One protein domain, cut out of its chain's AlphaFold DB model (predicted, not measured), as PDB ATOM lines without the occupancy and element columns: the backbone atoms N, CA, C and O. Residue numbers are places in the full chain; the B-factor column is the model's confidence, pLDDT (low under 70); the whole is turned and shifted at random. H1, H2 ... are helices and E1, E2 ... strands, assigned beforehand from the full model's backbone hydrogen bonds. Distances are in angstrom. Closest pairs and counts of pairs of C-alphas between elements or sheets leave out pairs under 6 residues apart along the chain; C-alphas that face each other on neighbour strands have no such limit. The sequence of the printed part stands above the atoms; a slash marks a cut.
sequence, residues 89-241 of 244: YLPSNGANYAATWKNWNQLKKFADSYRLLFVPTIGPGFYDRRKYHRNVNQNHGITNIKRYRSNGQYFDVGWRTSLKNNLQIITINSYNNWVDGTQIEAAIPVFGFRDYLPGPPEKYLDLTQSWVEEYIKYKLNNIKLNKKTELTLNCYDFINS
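What this domain is: This is residues 89 to 241 of the 244 residues of an uncharacterized protein of Anopheles maculatus (UniProt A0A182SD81). This is a flat body with little regular structure: helices H3 and H4 run side by side, H1 is near H3, and H2 with the loop 133 to 149 lies toward one end, while residues 227 to 232 stick out at the other. The 153 printed residues, mostly helix by class with 61 in named elements, hold H1, E1, H2, H3 and H4 in that order. It is only just compact, close to loose: radius of gyration of the C-alphas 17.5 A, spans 58 by 38 by 21 A.

How they stand to each other: H1, residues 101 to 113, is close to but not clearly touching H3, residues 150 to 164; C-alphas 101 and 161 are closest, 7.1 A. E1, residues 117 to 119, pairs with no named strand. H2, residues 129 to 132, is apart from H1. H3 touches H4, residues 203 to 228, at a shallow tilt of 17 degrees, the same way; C-alphas 159 and 211 are closest, 7.0 A. O i to N i+4 pairs within hydrogen-bond range number 7 of 9 in H1, 9 of 11 in H3 and 21 of 22 in H4; H2 is too short for one.

Where its parts are: H1 begins at C-alpha 101 (38.786, 48.620, 3.920) and spans 19.3 A, H3 21.0 A. H4 spans 38.2 A, ending at C-alpha 228 (43.494, 78.509, -2.514).

The domain as a whole: The printed part has no cut. The links H2 to H3 and H3 to H4 are long. Residues 129 to 144 and 225 to 241 are under pLDDT 70.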
ATOM      1  N   TYR A  89      45.032  46.567  13.427       93.50
ATOM      2  CA  TYR A  89      46.309  45.830  13.529       93.50
ATOM      3  C   TYR A  89      46.528  44.840  12.388       93.50
ATOM      4  O   TYR A  89      47.652  44.648  11.932       93.50
ATOM      5  N   LEU A  90      45.468  44.164  11.945       91.94
ATOM      6  CA  LEU A  90      45.580  43.130  10.922       91.94
ATOM      7  C   LEU A  90      45.661  43.775   9.529       91.94
ATOM      8  O   LEU A  90      44.772  44.558   9.200       91.94
ATOM      9  N   PRO A  91      46.650  43.407   8.691       93.62
ATOM     10  CA  PRO A  91      46.741  43.899   7.315       93.62
ATOM     11  C   PRO A  91      45.763  43.184   6.369       93.62
ATOM     12  O   PRO A  91      45.586  43.589   5.220       93.62
ATOM     13  N   SER A  92      45.132  42.099   6.832       93.00
ATOM     14  CA  SER A  92      44.154  41.322   6.075       93.00
ATOM     15  C   SER A  92      42.819  42.053   5.974       93.00
ATOM     16  O   SER A  92      42.018  42.056   6.912       93.00
ATOM     17  N   ASN A  93      42.532  42.593   4.794       94.88
ATOM     18  CA  ASN A  93      41.242  43.160   4.449       94.88
ATOM     19  C   ASN A  93      40.143  42.124   4.711       94.88
ATOM     20  O   ASN A  93      40.247  40.985   4.248       94.88
ATOM     21  N   GLY A  94      39.103  42.498   5.452       91.75
ATOM     22  CA  GLY A  94      37.989  41.610   5.798       91.75
ATOM     23  C   GLY A  94      38.179  40.774   7.068       91.75
ATOM     24  O   GLY A  94      37.230  40.116   7.476       91.75
ATOM     25  N   ALA A  95      39.357  40.779   7.708       89.88
ATOM     26  CA  ALA A  95      39.616  39.924   8.878       89.88
ATOM     27  C   ALA A  95      38.761  40.270  10.109       89.88
ATOM     28  O   ALA A  95      38.474  39.420  10.950       89.88
ATOM     29  N   ASN A  96      38.378  41.540  10.235       92.19
ATOM     30  CA  ASN A  96      37.393  42.028  11.192       92.19
ATOM     31  C   ASN A  96      36.797  43.352  10.685       92.19
ATOM     32  O   ASN A  96      37.185  43.856   9.625       92.19
ATOM     33  N   TYR A  97      35.857  43.930  11.438       94.88
ATOM     34  CA  TYR A  97      35.187  45.176  11.058       94.88
ATOM     35  C   TYR A  97      36.187  46.309  10.791       94.88
ATOM     36  O   TYR A  97      36.062  47.005   9.784       94.88
ATOM     37  N   ALA A  98      37.189  46.465  11.656       95.12
ATOM     38  CA  ALA A  98      38.161  47.547  11.557       95.12
ATOM     39  C   ALA A  98      39.153  47.366  10.390       95.12
ATOM     40  O   ALA A  98      39.448  48.319   9.673       95.12
ATOM     41  N   ALA A  99      39.620  46.138  10.152       94.81
ATOM     42  CA  ALA A  99      40.537  45.803   9.058       94.81
ATOM     43  C   ALA A  99      39.846  45.756   7.681       94.81
ATOM     44  O   ALA A  99      40.510  45.655   6.655       94.81
ATOM     45  N   THR A 100      38.514  45.824   7.626       96.06
ATOM     46  CA  THR A 100      37.763  45.851   6.366       96.06
ATOM     47  C   THR A 100      37.824  47.236   5.731       96.06
ATOM     48  O   THR A 100      37.202  48.182   6.215       96.06
ATOM     49  N   TRP A 101      38.504  47.346   4.591       97.00
ATOM     50  CA  TRP A 101      38.786  48.620   3.920       97.00
ATOM     51  C   TRP A 101      37.531  49.402   3.510       97.00
ATOM     52  O   TRP A 101      37.512  50.630   3.563       97.00
ATOM     53  N   LYS A 102      36.431  48.706   3.188       97.31
ATOM     54  CA  LYS A 102      35.124  49.329   2.898       97.31
ATOM     55  C   LYS A 102      34.593  50.167   4.072       97.31
ATOM     56  O   LYS A 102      33.861  51.129   3.854       97.31
ATOM     57  N   ASN A 103      34.984  49.840   5.305       97.75
ATOM     58  CA  ASN A 103      34.536  50.542   6.508       97.75
ATOM     59  C   ASN A 103      35.391  51.775   6.835       97.75
ATOM     60  O   ASN A 103      35.003  52.567   7.693       97.75
ATOM     61  N   TRP A 104      36.533  51.975   6.167       97.81
ATOM     62  CA  TRP A 104      37.481  53.037   6.516       97.81
ATOM     63  C   TRP A 104      36.921  54.441   6.323       97.81
ATOM     64  O   TRP A 104      37.181  55.295   7.162       97.81
ATOM     65  N   ASN A 105      36.069  54.665   5.319       97.06
ATOM     66  CA  ASN A 105      35.370  55.944   5.160       97.06
ATOM     67  C   ASN A 105      34.501  56.259   6.388       97.06
ATOM     68  O   ASN A 105      34.524  57.360   6.930       97.06
ATOM     69  N   GLN A 106      33.752  55.264   6.876       97.12
ATOM     70  CA  GLN A 106      32.904  55.429   8.055       97.12
ATOM     71  C   GLN A 106      33.735  55.628   9.329       97.12
ATOM     72  O   GLN A 106      33.372  56.446  10.173       97.12
ATOM     73  N   LEU A 107      34.833  54.886   9.481       97.25
ATOM     74  CA  LEU A 107      35.746  55.025  10.617       97.25
ATOM     75  C   LEU A 107      36.425  56.394  10.627       97.25
ATOM     76  O   LEU A 107      36.462  57.031  11.675       97.25
ATOM     77  N   LYS A 108      36.879  56.877   9.468       95.75
ATOM     78  CA  LYS A 108      37.462  58.210   9.317       95.75
ATOM     79  C   LYS A 108      36.462  59.302   9.685       95.75
ATOM     80  O   LYS A 108      36.772  60.127  10.531       95.75
ATOM     81  N   LYS A 109      35.234  59.247   9.153       95.38
ATOM     82  CA  LYS A 109      34.162  60.194   9.515       95.38
ATOM     83  C   LYS A 109      33.854  60.189  11.010       95.38
ATOM     84  O   LYS A 109      33.655  61.248  11.600       95.38
ATOM     85  N   PHE A 110      33.804  59.008  11.630       95.62
ATOM     86  CA  PHE A 110      33.636  58.894  13.078       95.62
ATOM     87  C   PHE A 110      34.794  59.567  13.822       95.62
ATOM     88  O   PHE A 110      34.546  60.326  14.752       95.62
ATOM     89  N   ALA A 111      36.033  59.312  13.402       94.62
ATOM     90  CA  ALA A 111      37.209  59.895  14.026       94.62
ATOM     91  C   ALA A 111      37.189  61.429  13.927       94.62
ATOM     92  O   ALA A 111      37.286  62.105  14.946       94.62
ATOM     93  N   ASP A 112      36.902  61.967  12.740       89.69
ATOM     94  CA  ASP A 112      36.796  63.412  12.501       89.69
ATOM     95  C   ASP A 112      35.705  64.071  13.355       89.69
ATOM     96  O   ASP A 112      35.943  65.102  13.982       89.69
ATOM     97  N   SER A 113      34.527  63.441  13.450       92.75
ATOM     98  CA  SER A 113      33.395  63.951  14.245       92.75
ATOM     99  C   SER A 113      33.730  64.091  15.733       92.75
ATOM    100  O   SER A 113      33.127  64.903  16.431       92.75
ATOM    101  N   TYR A 114      34.675  63.286  16.224       91.44
ATOM    102  CA  TYR A 114      35.075  63.248  17.629       91.44
ATOM    103  C   TYR A 114      36.500  63.731  17.874       91.44
ATOM    104  O   TYR A 114      36.976  63.576  18.996       91.44
ATOM    105  N   ARG A 115      37.157  64.339  16.873       89.31
ATOM    106  CA  ARG A 115      38.538  64.828  17.001       89.31
ATOM    107  C   ARG A 115      39.502  63.723  17.455       89.31
ATOM    108  O   ARG A 115      40.312  63.904  18.356       89.31
ATOM    109  N   LEU A 116      39.347  62.546  16.857       91.75
ATOM    110  CA  LEU A 116      40.181  61.374  17.095       91.75
ATOM    111  C   LEU A 116      41.083  61.122  15.888       91.75
ATOM    112  O   LEU A 116      40.681  61.316  14.740       91.75
ATOM    113  N   LEU A 117      42.262  60.565  16.141       92.25
ATOM    114  CA  LEU A 117      43.102  60.004  15.091       92.25
ATOM    115  C   LEU A 117      42.559  58.644  14.647       92.25
ATOM    116  O   LEU A 117      42.269  57.773  15.468       92.25
ATOM    117  N   PHE A 118      42.481  58.432  13.334       95.56
ATOM    118  CA  PHE A 118      42.290  57.103  12.763       95.56
ATOM    119  C   PHE A 118      43.536  56.683  11.988       95.56
ATOM    120  O   PHE A 118      43.897  57.313  10.993       95.56
ATOM    121  N   VAL A 119      44.157  55.594  12.444       96.81
ATOM    122  CA  VAL A 119      45.396  55.052  11.886       96.81
ATOM    123  C   VAL A 119      45.150  53.637  11.339       96.81
ATOM    124  O   VAL A 119      45.198  52.657  12.087       96.81
ATOM    125  N   PRO A 120      44.827  53.472  10.047       96.81
ATOM    126  CA  PRO A 120      44.729  52.152   9.426       96.81
ATOM    127  C   PRO A 120      46.069  51.405   9.418       96.81
ATOM    128  O   PRO A 120      47.152  51.990   9.499       96.81
ATOM    129  N   THR A 121      45.976  50.098   9.209       97.50
ATOM    130  CA  THR A 121      47.097  49.207   8.936       97.50
ATOM    131  C   THR A 121      46.913  48.554   7.587       97.50
ATOM    132  O   THR A 121      45.873  47.957   7.303       97.50
ATOM    133  N   ILE A 122      47.953  48.638   6.775       97.81
ATOM    134  CA  ILE A 122      48.087  47.906   5.521       97.81
ATOM    135  C   ILE A 122      49.235  46.909   5.642       97.81
ATOM    136  O   ILE A 122      50.038  46.965   6.571       97.81
ATOM    137  N   GLY A 123      49.316  45.988   4.695       97.19
ATOM    138  CA  GLY A 123      50.438  45.071   4.582       97.19
ATOM    139  C   GLY A 123      50.441  44.384   3.225       97.19
ATOM    140  O   GLY A 123      49.430  44.422   2.515       97.19
ATOM    141  N   PRO A 124      51.562  43.754   2.853       97.62
ATOM    142  CA  PRO A 124      51.753  43.195   1.520       97.62
ATOM    143  C   PRO A 124      50.908  41.945   1.263       97.62
ATOM    144  O   PRO A 124      50.671  41.574   0.119       97.62
ATOM    145  N   GLY A 125      50.438  41.295   2.325       95.50
ATOM    146  CA  GLY A 125      49.593  40.112   2.303       95.50
ATOM    147  C   GLY A 125      49.548  39.486   3.691       95.50
ATOM    148  O   GLY A 125      49.999  40.087   4.665       95.50
ATOM    149  N   PHE A 126      48.994  38.281   3.781       93.31
ATOM    150  CA  PHE A 126      48.950  37.517   5.026       93.31
ATOM    151  C   PHE A 126      48.902  36.024   4.725       93.31
ATOM    152  O   PHE A 126      48.034  35.558   3.972       93.31
ATOM    153  N   TYR A 127      49.798  35.268   5.350       88.00
ATOM    154  CA  TYR A 127      49.803  33.816   5.298       88.00
ATOM    155  C   TYR A 127      50.525  33.229   6.513       88.00
ATOM    156  O   TYR A 127      51.749  33.165   6.548       88.00
ATOM    157  N   ASP A 128      49.752  32.721   7.471       80.88
ATOM    158  CA  ASP A 128      50.275  31.916   8.577       80.88
ATOM    159  C   ASP A 128      50.073  30.425   8.274       80.88
ATOM    160  O   ASP A 128      48.952  29.904   8.332       80.88
ATOM    161  N   ARG A 129      51.170  29.720   7.970       69.06
ATOM    162  CA  ARG A 129      51.154  28.278   7.679       69.06
ATOM    163  C   ARG A 129      50.647  27.456   8.873       69.06
ATOM    164  O   ARG A 129      49.869  26.527   8.680       69.06
ATOM    165  N   ARG A 130      51.033  27.798  10.111       66.38
ATOM    166  CA  ARG A 130      50.696  27.033  11.333       66.38
ATOM    167  C   ARG A 130      49.236  27.194  11.748       66.38
ATOM    168  O   ARG A 130      48.664  26.255  12.305       66.38
ATOM    169  N   LYS A 131      48.645  28.371  11.527       59.84
ATOM    170  CA  LYS A 131      47.216  28.618  11.789       59.84
ATOM    171  C   LYS A 131      46.328  28.111  10.657       59.84
ATOM    172  O   LYS A 131      45.226  27.656  10.940       59.84
ATOM    173  N   TYR A 132      46.800  28.127   9.408       57.31
ATOM    174  CA  TYR A 132      46.030  27.598   8.279       57.31
ATOM    175  C   TYR A 132      45.737  26.098   8.429       57.31
ATOM    176  O   TYR A 132      44.606  25.680   8.221       57.31
ATOM    177  N   HIS A 133      46.706  25.304   8.897       52.16
ATOM    178  CA  HIS A 133      46.482  23.877   9.167       52.16
ATOM    179  C   HIS A 133      45.571  23.598  10.376       52.16
ATOM    180  O   HIS A 133      45.045  22.497  10.488       52.16
ATOM    181  N   ARG A 134      45.365  24.570  11.278       51.97
ATOM    182  CA  ARG A 134      44.550  24.401  12.495       51.97
ATOM    183  C   ARG A 134      43.122  24.945  12.385       51.97
ATOM    184  O   ARG A 134      42.272  24.539  13.166       51.97
ATOM    185  N   ASN A 135      42.838  25.820  11.421       46.75
ATOM    186  CA  ASN A 135      41.576  26.566  11.350       46.75
ATOM    187  C   ASN A 135      40.747  26.235  10.105       46.75
ATOM    188  O   ASN A 135      40.419  27.127   9.325       46.75
ATOM    189  N   VAL A 136      40.361  24.969   9.947       46.78
ATOM    190  CA  VAL A 136      39.206  24.640   9.092       46.78
ATOM    191  C   VAL A 136      37.893  24.764   9.887       46.78
ATOM    192  O   VAL A 136      36.880  25.114   9.302       46.78
ATOM    193  N   ASN A 137      37.911  24.619  11.227       42.34
ATOM    194  CA  ASN A 137      36.684  24.424  12.023       42.34
ATOM    195  C   ASN A 137      36.556  25.235  13.338       42.34
ATOM    196  O   ASN A 137      35.924  24.749  14.272       42.34
ATOM    197  N   GLN A 138      37.115  26.447  13.482       45.56
ATOM    198  CA  GLN A 138      36.871  27.250  14.704       45.56
ATOM    199  C   GLN A 138      36.476  28.705  14.416       45.56
ATOM    200  O   GLN A 138      37.296  29.574  14.118       45.56
ATOM    201  N   ASN A 139      35.170  28.946  14.544       45.84
ATOM    202  CA  ASN A 139      34.505  30.242  14.563       45.84
ATOM    203  C   ASN A 139      34.656  30.898  15.941       45.84
ATOM    204  O   ASN A 139      34.001  30.436  16.860       45.84
ATOM    205  N   HIS A 140      35.418  31.995  16.067       40.31
ATOM    206  CA  HIS A 140      35.230  33.052  17.088       40.31
ATOM    207  C   HIS A 140      35.925  34.370  16.669       40.31
ATOM    208  O   HIS A 140      36.956  34.766  17.207       40.31
ATOM    209  N   GLY A 141      35.359  35.076  15.682       44.62
ATOM    210  CA  GLY A 141      35.531  36.535  15.532       44.62
ATOM    211  C   GLY A 141      36.912  37.092  15.138       44.62
ATOM    212  O   GLY A 141      37.062  38.311  15.058       44.62
ATOM    213  N   ILE A 142      37.913  36.251  14.868       51.28
ATOM    214  CA  ILE A 142      39.201  36.649  14.279       51.28
ATOM    215  C   ILE A 142      39.495  35.682  13.137       51.28
ATOM    216  O   ILE A 142      40.120  34.641  13.333       51.28
ATOM    217  N   THR A 143      39.035  35.999  11.929       55.75
ATOM    218  CA  THR A 143      39.418  35.218  10.756       55.75
ATOM    219  C   THR A 143      40.708  35.823  10.222       55.75
ATOM    220  O   THR A 143      40.744  36.902   9.640       55.75
ATOM    221  N   ASN A 144      41.823  35.151  10.485       63.16
ATOM    222  CA  ASN A 144      43.109  35.439   9.857       63.16
ATOM    223  C   ASN A 144      43.009  35.078   8.367       63.16
ATOM    224  O   ASN A 144      43.467  34.020   7.937       63.16
ATOM    225  N   ILE A 145      42.307  35.918   7.598       79.25
ATOM    226  CA  ILE A 145      42.015  35.655   6.195       79.25
ATOM    227  C   ILE A 145      43.329  35.712   5.428       79.25
ATOM    228  O   ILE A 145      44.023  36.734   5.433       79.25
ATOM    229  N   LYS A 146      43.645  34.606   4.753       88.00
ATOM    230  CA  LYS A 146      44.763  34.529   3.822       88.00
ATOM    231  C   LYS A 146      44.578  35.573   2.727       88.00
ATOM    232  O   LYS A 146      43.540  35.616   2.063       88.00
ATOM    233  N   ARG A 147      45.602  36.394   2.515       92.75
ATOM    234  CA  ARG A 147      45.643  37.388   1.444       92.75
ATOM    235  C   ARG A 147      46.912  37.175   0.644       92.75
ATOM    236  O   ARG A 147      48.017  37.316   1.165       92.75
ATOM    237  N   TYR A 148      46.731  36.764  -0.607       94.50
ATOM    238  CA  TYR A 148      47.831  36.658  -1.551       94.50
ATOM    239  C   TYR A 148      48.383  38.046  -1.829       94.50
ATOM    240  O   TYR A 148      47.619  39.001  -1.941       94.50
ATOM    241  N   ARG A 149      49.705  38.139  -1.966       96.94
ATOM    242  CA  ARG A 149      50.342  39.411  -2.302       96.94
ATOM    243  C   ARG A 149      50.066  39.842  -3.744       96.94
ATOM    244  O   ARG A 149      50.178  41.022  -4.059       96.94
ATOM    245  N   SER A 150      49.711  38.880  -4.607       96.38
ATOM    246  CA  SER A 150      49.396  39.078  -6.029       96.38
ATOM    247  C   SER A 150      50.426  39.968  -6.723       96.38
ATOM    248  O   SER A 150      50.095  40.975  -7.337       96.38
ATOM    249  N   ASN A 151      51.704  39.620  -6.537       96.31
ATOM    250  CA  ASN A 151      52.846  40.347  -7.083       96.31
ATOM    251  C   ASN A 151      52.881  41.858  -6.736       96.31
ATOM    252  O   ASN A 151      53.410  42.648  -7.512       96.31
ATOM    253  N   GLY A 152      52.340  42.262  -5.580       97.38
ATOM    254  CA  GLY A 152      52.284  43.656  -5.112       97.38
ATOM    255  C   GLY A 152      50.886  44.277  -5.163       97.38
ATOM    256  O   GLY A 152      50.576  45.136  -4.341       97.38
ATOM    257  N   GLN A 153      49.991  43.769  -6.018       98.12
ATOM    258  CA  GLN A 153      48.667  44.364  -6.247       98.12
ATOM    259  C   GLN A 153      47.827  44.486  -4.971       98.12
ATOM    260  O   GLN A 153      47.084  45.449  -4.798       98.12
ATOM    261  N   TYR A 154      47.928  43.517  -4.055       98.12
ATOM    262  CA  TYR A 154      47.196  43.591  -2.791       98.12
ATOM    263  C   TYR A 154      47.652  44.789  -1.944       98.12
ATOM    264  O   TYR A 154      46.820  45.492  -1.369       98.12
ATOM    265  N   PHE A 155      48.961  45.048  -1.904       98.12
ATOM    266  CA  PHE A 155      49.530  46.177  -1.176       98.12
ATOM    267  C   PHE A 155      49.107  47.510  -1.802       98.12
ATOM    268  O   PHE A 155      48.663  48.408  -1.086       98.12
ATOM    269  N   ASP A 156      49.134  47.586  -3.136       98.06
ATOM    270  CA  ASP A 156      48.723  48.764  -3.907       98.06
ATOM    271  C   ASP A 156      47.283  49.180  -3.602       98.06
ATOM    272  O   ASP A 156      46.989  50.357  -3.388       98.06
ATOM    273  N   VAL A 157      46.356  48.219  -3.537       98.25
ATOM    274  CA  VAL A 157      44.956  48.522  -3.202       98.25
ATOM    275  C   VAL A 157      44.844  49.076  -1.777       98.25
ATOM    276  O   VAL A 157      44.051  49.995  -1.546       98.25
ATOM    277  N   GLY A 158      45.650  48.585  -0.831       97.75
ATOM    278  CA  GLY A 158      45.709  49.115   0.534       97.75
ATOM    279  C   GLY A 158      46.165  50.577   0.581       97.75
ATOM    280  O   GLY A 158      45.523  51.414   1.228       97.75
ATOM    281  N   TRP A 159      47.224  50.910  -0.158       97.88
ATOM    282  CA  TRP A 159      47.719  52.282  -0.281       97.88
ATOM    283  C   TRP A 159      46.716  53.216  -0.954       97.88
ATOM    284  O   TRP A 159      46.327  54.226  -0.363       97.88
ATOM    285  N   ARG A 160      46.195  52.845  -2.131       97.56
ATOM    286  CA  ARG A 160      45.168  53.632  -2.842       97.56
ATOM    287  C   ARG A 160      43.935  53.865  -1.984       97.56
ATOM    288  O   ARG A 160      43.365  54.955  -1.992       97.56
ATOM    289  N   THR A 161      43.523  52.859  -1.212       97.62
ATOM    290  CA  THR A 161      42.381  53.009  -0.306       97.62
ATOM    291  C   THR A 161      42.687  53.989   0.821       97.62
ATOM    292  O   THR A 161      41.815  54.779   1.189       97.62
ATOM    293  N   SER A 162      43.916  53.997   1.335       95.50
ATOM    294  CA  SER A 162      44.342  54.977   2.335       95.50
ATOM    295  C   SER A 162      44.323  56.409   1.793       95.50
ATOM    296  O   SER A 162      43.763  57.296   2.441       95.50
ATOM    297  N   LEU A 163      44.840  56.617   0.577       93.62
ATOM    298  CA  LEU A 163      44.811  57.913  -0.112       93.62
ATOM    299  C   LEU A 163      43.382  58.389  -0.374       93.62
ATOM    300  O   LEU A 163      43.024  59.506  -0.010       93.62
ATOM    301  N   LYS A 164      42.527  57.511  -0.914       94.62
ATOM    302  CA  LYS A 164      41.115  57.806  -1.202       94.62
ATOM    303  C   LYS A 164      40.335  58.278   0.029       94.62
ATOM    304  O   LYS A 164      39.427  59.092  -0.098       94.62
ATOM    305  N   ASN A 165      40.658  57.752   1.211       93.00
ATOM    306  CA  ASN A 165      40.006  58.132   2.468       93.00
ATOM    307  C   ASN A 165      40.725  59.286   3.194       93.00
ATOM    308  O   ASN A 165      40.387  59.582   4.340       93.00
ATOM    309  N   ASN A 166      41.714  59.921   2.554       90.12
ATOM    310  CA  ASN A 166      42.536  60.995   3.113       90.12
ATOM    311  C   ASN A 166      43.084  60.661   4.517       90.12
ATOM    312  O   ASN A 166      43.043  61.479   5.440       90.12
ATOM    313  N   LEU A 167      43.567  59.429   4.702       90.88
ATOM    314  CA  LEU A 167      44.114  58.969   5.981       90.88
ATOM    315  C   LEU A 167      45.457  59.663   6.246       90.88
ATOM    316  O   LEU A 167      46.171  60.000   5.303       90.88
ATOM    317  N   GLN A 168      45.742  59.975   7.510       86.31
ATOM    318  CA  GLN A 168      46.831  60.893   7.894       86.31
ATOM    319  C   GLN A 168      48.079  60.176   8.406       86.31
ATOM    320  O   GLN A 168      49.195  60.654   8.233       86.31
ATOM    321  N   ILE A 169      47.885  59.019   9.028       90.81
ATOM    322  CA  ILE A 169      48.953  58.129   9.466       90.81
ATOM    323  C   ILE A 169      48.550  56.742   8.996       90.81
ATOM    324  O   ILE A 169      47.405  56.332   9.185       90.81
ATOM    325  N   ILE A 170      49.473  56.025   8.368       95.06
ATOM    326  CA  ILE A 170      49.263  54.665   7.879       95.06
ATOM    327  C   ILE A 170      50.334  53.800   8.529       95.06
ATOM    328  O   ILE A 170      51.511  54.142   8.508       95.06
ATOM    329  N   THR A 171      49.926  52.684   9.121       97.00
ATOM    330  CA  THR A 171      50.863  51.697   9.666       97.00
ATOM    331  C   THR A 171      51.058  50.567   8.669       97.00
ATOM    332  O   THR A 171      50.105  50.115   8.033       97.00
ATOM    333  N   ILE A 172      52.291  50.085   8.545       98.12
ATOM    334  CA  ILE A 172      52.610  48.903   7.748       98.12
ATOM    335  C   ILE A 172      52.821  47.746   8.717       98.12
ATOM    336  O   ILE A 172      53.730  47.768   9.543       98.12
ATOM    337  N   ASN A 173      51.961  46.736   8.633       96.00
ATOM    338  CA  ASN A 173      52.174  45.446   9.270       96.00
ATOM    339  C   ASN A 173      52.650  44.481   8.179       96.00
ATOM    340  O   ASN A 173      51.835  44.015   7.386       96.00
ATOM    341  N   SER A 174      53.948  44.202   8.101       97.19
ATOM    342  CA  SER A 174      55.018  44.615   9.032       97.19
ATOM    343  C   SER A 174      56.357  44.759   8.332       97.19
ATOM    344  O   SER A 174      56.480  44.378   7.174       97.19
ATOM    345  N   TYR A 175      57.370  45.244   9.055       98.31
ATOM    346  CA  TYR A 175      58.748  45.070   8.615       98.31
ATOM    347  C   TYR A 175      59.092  43.576   8.495       98.31
ATOM    348  O   TYR A 175      59.301  43.114   7.380       98.31
ATOM    349  N   ASN A 176      59.030  42.809   9.595       97.44
ATOM    350  CA  ASN A 176      59.602  41.456   9.686       97.44
ATOM    351  C   ASN A 176      58.762  40.408  10.458       97.44
ATOM    352  O   ASN A 176      59.306  39.478  11.053       97.44
ATOM    353  N   ASN A 177      57.427  40.494  10.480       94.12
ATOM    354  CA  ASN A 177      56.601  39.416  11.047       94.12
ATOM    355  C   ASN A 177      56.468  38.246  10.054       94.12
ATOM    356  O   ASN A 177      55.438  38.053   9.399       94.12
ATOM    357  N   TRP A 178      57.532  37.449   9.978       92.81
ATOM    358  CA  TRP A 178      57.642  36.257   9.136       92.81
ATOM    359  C   TRP A 178      56.614  35.173   9.478       92.81
ATOM    360  O   TRP A 178      56.170  34.445   8.592       92.81
ATOM    361  N   VAL A 179      56.194  35.078  10.747       89.25
ATOM    362  CA  VAL A 179      55.237  34.055  11.213       89.25
ATOM    363  C   VAL A 179      53.872  34.223  10.548       89.25
ATOM    364  O   VAL A 179      53.259  33.240  10.135       89.25
ATOM    365  N   ASP A 180      53.410  35.468  10.429       89.25
ATOM    366  CA  ASP A 180      52.134  35.797   9.791       89.25
ATOM    367  C   ASP A 180      52.285  36.076   8.278       89.25
ATOM    368  O   ASP A 180      51.295  36.328   7.580       89.25
ATOM    369  N   GLY A 181      53.513  36.040   7.749       93.44
ATOM    370  CA  GLY A 181      53.803  36.282   6.336       93.44
ATOM    371  C   GLY A 181      53.521  37.719   5.880       93.44
ATOM    372  O   GLY A 181      53.229  37.935   4.697       93.44
ATOM    373  N   THR A 182      53.555  38.690   6.800       96.00
ATOM    374  CA  THR A 182      53.210  40.102   6.540       96.00
ATOM    375  C   THR A 182      54.429  40.996   6.299       96.00
ATOM    376  O   THR A 182      54.268  42.192   6.086       96.00
ATOM    377  N   GLN A 183      55.638  40.439   6.335       97.94
ATOM    378  CA  GLN A 183      56.901  41.164   6.226       97.94
ATOM    379  C   GLN A 183      57.074  41.873   4.872       97.94
ATOM    380  O   GLN A 183      56.756  41.293   3.828       97.94
ATOM    381  N   ILE A 184      57.602  43.097   4.887       98.56
ATOM    382  CA  ILE A 184      58.150  43.796   3.711       98.56
ATOM    383  C   ILE A 184      59.669  43.626   3.594       98.56
ATOM    384  O   ILE A 184      60.217  43.943   2.544       98.56
ATOM    385  N   GLU A 185      60.324  43.121   4.647       98.56
ATOM    386  CA  GLU A 185      61.734  42.731   4.645       98.56
ATOM    387  C   GLU A 185      62.051  41.811   3.458       98.56
ATOM    388  O   GLU A 185      61.186  41.053   2.984       98.56
ATOM    389  N   ALA A 186      63.289  41.918   2.972       98.19
ATOM    390  CA  ALA A 186      63.736  41.218   1.787       98.19
ATOM    391  C   ALA A 186      63.582  39.698   1.935       98.19
ATOM    392  O   ALA A 186      63.917  39.127   2.974       98.19
ATOM    393  N   ALA A 187      63.068  39.036   0.896       97.38
ATOM    394  CA  ALA A 187      62.880  37.587   0.892       97.38
ATOM    395  C   ALA A 187      63.522  36.957  -0.342       97.38
ATOM    396  O   ALA A 187      63.107  37.213  -1.472       97.38
ATOM    397  N   ILE A 188      64.514  36.100  -0.108       96.81
ATOM    398  CA  ILE A 188      65.178  35.324  -1.157       96.81
ATOM    399  C   ILE A 188      64.441  33.996  -1.414       96.81
ATOM    400  O   ILE A 188      63.890  33.414  -0.473       96.81
ATOM    401  N   PRO A 189      64.427  33.483  -2.659       96.00
ATOM    402  CA  PRO A 189      63.857  32.175  -2.966       96.00
ATOM    403  C   PRO A 189      64.609  31.041  -2.262       96.00
ATOM    404  O   PRO A 189      65.815  30.879  -2.431       96.00
ATOM    405  N   VAL A 190      63.882  30.231  -1.493       94.88
ATOM    406  CA  VAL A 190      64.395  29.019  -0.839       94.88
ATOM    407  C   VAL A 190      63.397  27.892  -1.066       94.88
ATOM    408  O   VAL A 190      62.187  28.084  -0.916       94.88
ATOM    409  N   PHE A 191      63.893  26.703  -1.412       92.94
ATOM    410  CA  PHE A 191      63.050  25.538  -1.667       92.94
ATOM    411  C   PHE A 191      62.083  25.266  -0.499       92.94
ATOM    412  O   PHE A 191      62.479  25.222   0.665       92.94
ATOM    413  N   GLY A 192      60.797  25.093  -0.813       87.94
ATOM    414  CA  GLY A 192      59.744  24.849   0.179       87.94
ATOM    415  C   GLY A 192      59.199  26.100   0.886       87.94
ATOM    416  O   GLY A 192      58.274  25.977   1.697       87.94
ATOM    417  N   PHE A 193      59.706  27.295   0.564       90.38
ATOM    418  CA  PHE A 193      59.204  28.579   1.060       90.38
ATOM    419  C   PHE A 193      58.583  29.416  -0.062       90.38
ATOM    420  O   PHE A 193      58.769  29.152  -1.244       90.38
ATOM    421  N   ARG A 194      57.767  30.404   0.324       92.00
ATOM    422  CA  ARG A 194      57.220  31.400  -0.609       92.00
ATOM    423  C   ARG A 194      58.195  32.569  -0.714       92.00
ATOM    424  O   ARG A 194      58.757  32.966   0.303       92.00
ATOM    425  N   ASP A 195      58.286  33.151  -1.899       95.12
ATOM    426  CA  ASP A 195      59.189  34.255  -2.226       95.12
ATOM    427  C   ASP A 195      58.447  35.405  -2.934       95.12
ATOM    428  O   ASP A 195      57.209  35.479  -2.915       95.12
ATOM    429  N   TYR A 196      59.212  36.350  -3.489       97.31
ATOM    430  CA  TYR A 196      58.710  37.545  -4.171       97.31
ATOM    431  C   TYR A 196      58.871  37.505  -5.698       97.31
ATOM    432  O   TYR A 196      58.624  38.525  -6.352       97.31
ATOM    433  N   LEU A 197      59.234  36.354  -6.276       95.75
ATOM    434  CA  LEU A 197      59.418  36.224  -7.718       95.75
ATOM    435  C   LEU A 197      58.125  36.568  -8.486       95.75
ATOM    436  O   LEU A 197      57.014  36.327  -7.997       95.75
ATOM    437  N   PRO A 198      58.244  37.149  -9.697       95.69
ATOM    438  CA  PRO A 198      59.482  37.421 -10.441       95.69
ATOM    439  C   PRO A 198      60.227  38.705 -10.016       95.69
ATOM    440  O   PRO A 198      61.147  39.122 -10.709       95.69
ATOM    441  N   GLY A 199      59.821  39.375  -8.931       96.12
ATOM    442  CA  GLY A 199      60.525  40.564  -8.445       96.12
ATOM    443  C   GLY A 199      61.789  40.248  -7.635       96.12
ATOM    444  O   GLY A 199      61.984  39.100  -7.229       96.12
ATOM    445  N   PRO A 200      62.625  41.268  -7.372       97.56
ATOM    446  CA  PRO A 200      63.813  41.126  -6.535       97.56
ATOM    447  C   PRO A 200      63.440  40.877  -5.060       97.56
ATOM    448  O   PRO A 200      62.297  41.144  -4.658       97.56
ATOM    449  N   PRO A 201      64.387  40.408  -4.226       98.12
ATOM    450  CA  PRO A 201      64.168  40.229  -2.791       98.12
ATOM    451  C   PRO A 201      63.642  41.489  -2.093       98.12
ATOM    452  O   PRO A 201      62.794  41.383  -1.213       98.12
ATOM    453  N   GLU A 202      64.061  42.678  -2.519       98.31
ATOM    454  CA  GLU A 202      63.719  43.979  -1.930       98.31
ATOM    455  C   GLU A 202      62.373  44.540  -2.411       98.31
ATOM    456  O   GLU A 202      61.941  45.588  -1.938       98.31
ATOM    457  N   LYS A 203      61.650  43.831  -3.289       98.31
ATOM    458  CA  LYS A 203      60.441  44.319  -3.972       98.31
ATOM    459  C   LYS A 203      59.461  45.109  -3.091       98.31
ATOM    460  O   LYS A 203      58.878  46.093  -3.543       98.31
ATOM    461  N   TYR A 204      59.185  44.655  -1.865       98.56
ATOM    462  CA  TYR A 204      58.210  45.328  -0.994       98.56
ATOM    463  C   TYR A 204      58.776  46.557  -0.275       98.56
ATOM    464  O   TYR A 204      57.986  47.415   0.123       98.56
ATOM    465  N   LEU A 205      60.099  46.683  -0.153       98.62
ATOM    466  CA  LEU A 205      60.757  47.928   0.241       98.62
ATOM    467  C   LEU A 205      60.625  48.958  -0.887       98.62
ATOM    468  O   LEU A 205      60.123  50.050  -0.628       98.62
ATOM    469  N   ASP A 206      60.918  48.574  -2.132       98.38
ATOM    470  CA  ASP A 206      60.804  49.456  -3.309       98.38
ATOM    471  C   ASP A 206      59.363  49.945  -3.527       98.38
ATOM    472  O   ASP A 206      59.105  51.131  -3.757       98.38
ATOM    473  N   LEU A 207      58.387  49.036  -3.392       98.12
ATOM    474  CA  LEU A 207      56.968  49.395  -3.429       98.12
ATOM    475  C   LEU A 207      56.601  50.340  -2.282       98.12
ATOM    476  O   LEU A 207      55.848  51.286  -2.491       98.12
ATOM    477  N   THR A 208      57.115  50.100  -1.073       98.38
ATOM    478  CA  THR A 208      56.852  50.982   0.073       98.38
ATOM    479  C   THR A 208      57.405  52.380  -0.181       98.38
ATOM    480  O   THR A 208      56.680  53.348   0.032       98.38
ATOM    481  N   GLN A 209      58.638  52.496  -0.682       98.00
ATOM    482  CA  GLN A 209      59.238  53.778  -1.041       98.00
ATOM    483  C   GLN A 209      58.384  54.518  -2.079       98.00
ATOM    484  O   GLN A 209      57.970  55.650  -1.832       98.00
ATOM    485  N   SER A 210      58.041  53.847  -3.182       98.00
ATOM    486  CA  SER A 210      57.232  54.425  -4.266       98.00
ATOM    487  C   SER A 210      55.888  54.965  -3.755       98.00
ATOM    488  O   SER A 210      55.470  56.073  -4.092       98.00
ATOM    489  N   TRP A 211      55.219  54.207  -2.881       97.75
ATOM    490  CA  TRP A 211      53.949  54.621  -2.288       97.75
ATOM    491  C   TRP A 211      54.082  55.750  -1.267       97.75
ATOM    492  O   TRP A 211      53.189  56.593  -1.178       97.75
ATOM    493  N   VAL A 212      55.171  55.793  -0.497       95.81
ATOM    494  CA  VAL A 212      55.448  56.900   0.431       95.81
ATOM    495  C   VAL A 212      55.682  58.196  -0.345       95.81
ATOM    496  O   VAL A 212      55.122  59.232   0.022       95.81
ATOM    497  N   GLU A 213      56.430  58.146  -1.446       95.38
ATOM    498  CA  GLU A 213      56.635  59.293  -2.335       95.38
ATOM    499  C   GLU A 213      55.306  59.785  -2.934       95.38
ATOM    500  O   GLU A 213      55.000  60.984  -2.890       95.38
ATOM    501  N   GLU A 214      54.457  58.868  -3.414       94.75
ATOM    502  CA  GLU A 214      53.115  59.199  -3.908       94.75
ATOM    503  C   GLU A 214      52.228  59.797  -2.805       94.75
ATOM    504  O   GLU A 214      51.540  60.797  -3.027       94.75
ATOM    505  N   TYR A 215      52.275  59.234  -1.595       91.31
ATOM    506  CA  TYR A 215      51.535  59.723  -0.435       91.31
ATOM    507  C   TYR A 215      51.921  61.158  -0.072       91.31
ATOM    508  O   TYR A 215      51.042  62.011   0.096       91.31
ATOM    509  N   ILE A 216      53.221  61.453  -0.008       88.94
ATOM    510  CA  ILE A 216      53.733  62.799   0.271       88.94
ATOM    511  C   ILE A 216      53.269  63.771  -0.816       88.94
ATOM    512  O   ILE A 216      52.719  64.831  -0.505       88.94
ATOM    513  N   LYS A 217      53.413  63.399  -2.095       90.56
ATOM    514  CA  LYS A 217      52.965  64.219  -3.230       90.56
ATOM    515  C   LYS A 217      51.463  64.508  -3.168       90.56
ATOM    516  O   LYS A 217      51.054  65.661  -3.322       90.56
ATOM    517  N   TYR A 218      50.645  63.488  -2.910       88.88
ATOM    518  CA  TYR A 218      49.194  63.615  -2.774       88.88
ATOM    519  C   TYR A 218      48.817  64.607  -1.665       88.88
ATOM    520  O   TYR A 218      48.018  65.523  -1.877       88.88
ATOM    521  N   LYS A 219      49.443  64.483  -0.492       83.94
ATOM    522  CA  LYS A 219      49.183  65.356   0.657       83.94
ATOM    523  C   LYS A 219      49.636  66.799   0.426       83.94
ATOM    524  O   LYS A 219      48.878  67.719   0.729       83.94
ATOM    525  N   LEU A 220      50.813  67.017  -0.163       84.19
ATOM    526  CA  LEU A 220      51.293  68.360  -0.513       84.19
ATOM    527  C   LEU A 220      50.371  69.056  -1.523       84.19
ATOM    528  O   LEU A 220      50.098  70.252  -1.392       84.19
ATOM    529  N   ASN A 221      49.853  68.317  -2.507       84.94
ATOM    530  CA  ASN A 221      48.902  68.854  -3.478       84.94
ATOM    531  C   ASN A 221      47.571  69.244  -2.824       84.94
ATOM    532  O   ASN A 221      47.064  70.333  -3.094       84.94
ATOM    533  N   ASN A 222      47.050  68.421  -1.911       78.12
ATOM    534  CA  ASN A 222      45.839  68.751  -1.156       78.12
ATOM    535  C   ASN A 222      46.017  70.010  -0.294       78.12
ATOM    536  O   ASN A 222      45.123  70.852  -0.256       78.12
ATOM    537  N   ILE A 223      47.180  70.196   0.342       72.25
ATOM    538  CA  ILE A 223      47.482  71.418   1.110       72.25
ATOM    539  C   ILE A 223      47.495  72.650   0.197       72.25
ATOM    540  O   ILE A 223      46.916  73.679   0.542       72.25
ATOM    541  N   LYS A 224      48.139  72.567  -0.976       71.69
ATOM    542  CA  LYS A 224      48.166  73.673  -1.949       71.69
ATOM    543  C   LYS A 224      46.765  74.038  -2.441       71.69
ATOM    544  O   LYS A 224      46.484  75.222  -2.607       71.69
ATOM    545  N   LEU A 225      45.903  73.046  -2.661       68.56
ATOM    546  CA  LEU A 225      44.520  73.266  -3.078       68.56
ATOM    547  C   LEU A 225      43.705  73.936  -1.962       68.56
ATOM    548  O   LEU A 225      43.077  74.962  -2.204       68.56
ATOM    549  N   ASN A 226      43.816  73.435  -0.728       62.47
ATOM    550  CA  ASN A 226      43.117  73.989   0.432       62.47
ATOM    551  C   ASN A 226      43.604  75.389   0.829       62.47
ATOM    552  O   ASN A 226      42.857  76.123   1.449       62.47
ATOM    553  N   LYS A 227      44.830  75.800   0.479       59.88
ATOM    554  CA  LYS A 227      45.273  77.195   0.664       59.88
ATOM    555  C   LYS A 227      44.637  78.167  -0.338       59.88
ATOM    556  O   LYS A 227      44.606  79.358  -0.063       59.88
ATOM    557  N   LYS A 228      44.167  77.682  -1.495       56.22
ATOM    558  CA  LYS A 228      43.494  78.509  -2.514       56.22
ATOM    559  C   LYS A 228      42.006  78.718  -2.228       56.22
ATOM    560  O   LYS A 228      41.426  79.674  -2.722       56.22
ATOM    561  N   THR A 229      41.396  77.834  -1.451       50.38
ATOM    562  CA  THR A 229      40.025  77.962  -0.947       50.38
ATOM    563  C   THR A 229      40.111  78.296   0.536       50.38
ATOM    564  O   THR A 229      40.509  77.414   1.279       50.38
ATOM    565  N   GLU A 230      39.795  79.516   0.979       48.78
ATOM    566  CA  GLU A 230      39.861  79.962   2.389       48.78
ATOM    567  C   GLU A 230      38.998  79.107   3.347       48.78
ATOM    568  O   GLU A 230      37.949  79.516   3.837       48.78
ATOM    569  N   LEU A 231      39.422  77.877   3.616       46.72
ATOM    570  CA  LEU A 231      38.754  76.905   4.461       46.72
ATOM    571  C   LEU A 231      39.740  76.452   5.531       46.72
ATOM    572  O   LEU A 231      40.919  76.200   5.278       46.72
ATOM    573  N   THR A 232      39.218  76.406   6.750       44.19
ATOM    574  CA  THR A 232      39.887  76.046   7.998       44.19
ATOM    575  C   THR A 232      40.909  74.922   7.808       44.19
ATOM    576  O   THR A 232      40.567  73.822   7.376       44.19
ATOM    577  N   LEU A 233      42.180  75.181   8.156       47.34
ATOM    578  CA  LEU A 233      43.201  74.132   8.232       47.34
ATOM    579  C   LEU A 233      42.662  72.995   9.109       47.34
ATOM    580  O   LEU A 233      42.460  73.174  10.315       47.34
ATOM    581  N   ASN A 234      42.419  71.836   8.497       49.41
ATOM    582  CA  ASN A 234      42.017  70.644   9.222       49.41
ATOM    583  C   ASN A 234      43.121  70.302  10.217       49.41
ATOM    584  O   ASN A 234      44.287  70.148   9.863       49.41
ATOM    585  N   CYS A 235      42.734  70.166  11.476       52.38
ATOM    586  CA  CYS A 235      43.620  69.993  12.619       52.38
ATOM    587  C   CYS A 235      44.425  68.678  12.652       52.38
ATOM    588  O   CYS A 235      45.025  68.357  13.665       52.38
ATOM    589  N   TYR A 236      44.461  67.925  11.554       53.12
ATOM    590  CA  TYR A 236      45.028  66.582  11.474       53.12
ATOM    591  C   TYR A 236      45.965  66.402  10.277       53.12
ATOM    592  O   TYR A 236      46.150  65.277   9.821       53.12
ATOM    593  N   ASP A 237      46.539  67.475   9.731       55.47
ATOM    594  CA  ASP A 237      47.453  67.383   8.589       55.47
ATOM    595  C   ASP A 237      48.908  67.235   9.057       55.47
ATOM    596  O   ASP A 237      49.618  68.200   9.343       55.47
ATOM    597  N   PHE A 238      49.364  65.979   9.103       54.59
ATOM    598  CA  PHE A 238      50.678  65.593   9.625       54.59
ATOM    599  C   PHE A 238      51.860  66.235   8.872       54.59
ATOM    600  O   PHE A 238      52.892  66.516   9.472       54.59
ATOM    601  N   ILE A 239      51.707  66.548   7.578       51.72
ATOM    602  CA  ILE A 239      52.776  67.178   6.780       51.72
ATOM    603  C   ILE A 239      53.119  68.595   7.268       51.72
ATOM    604  O   ILE A 239      54.251  69.037   7.104       51.72
ATOM    605  N   ASN A 240      52.193  69.279   7.945       47.38
ATOM    606  CA  ASN A 240      52.463  70.574   8.576       47.38
ATOM    607  C   ASN A 240      52.803  70.442  10.068       47.38
ATOM    608  O   ASN A 240      52.684  71.422  10.806       47.38
ATOM    609  N   SER A 241      53.182  69.244  10.532       49.03
ATOM    610  CA  SER A 241      53.523  68.977  11.933       49.03
ATOM    611  C   SER A 241      52.457  69.502  12.900       49.03
ATOM    612  O   SER A 241      52.770  70.133  13.895       49.03
TER     613      SER A 241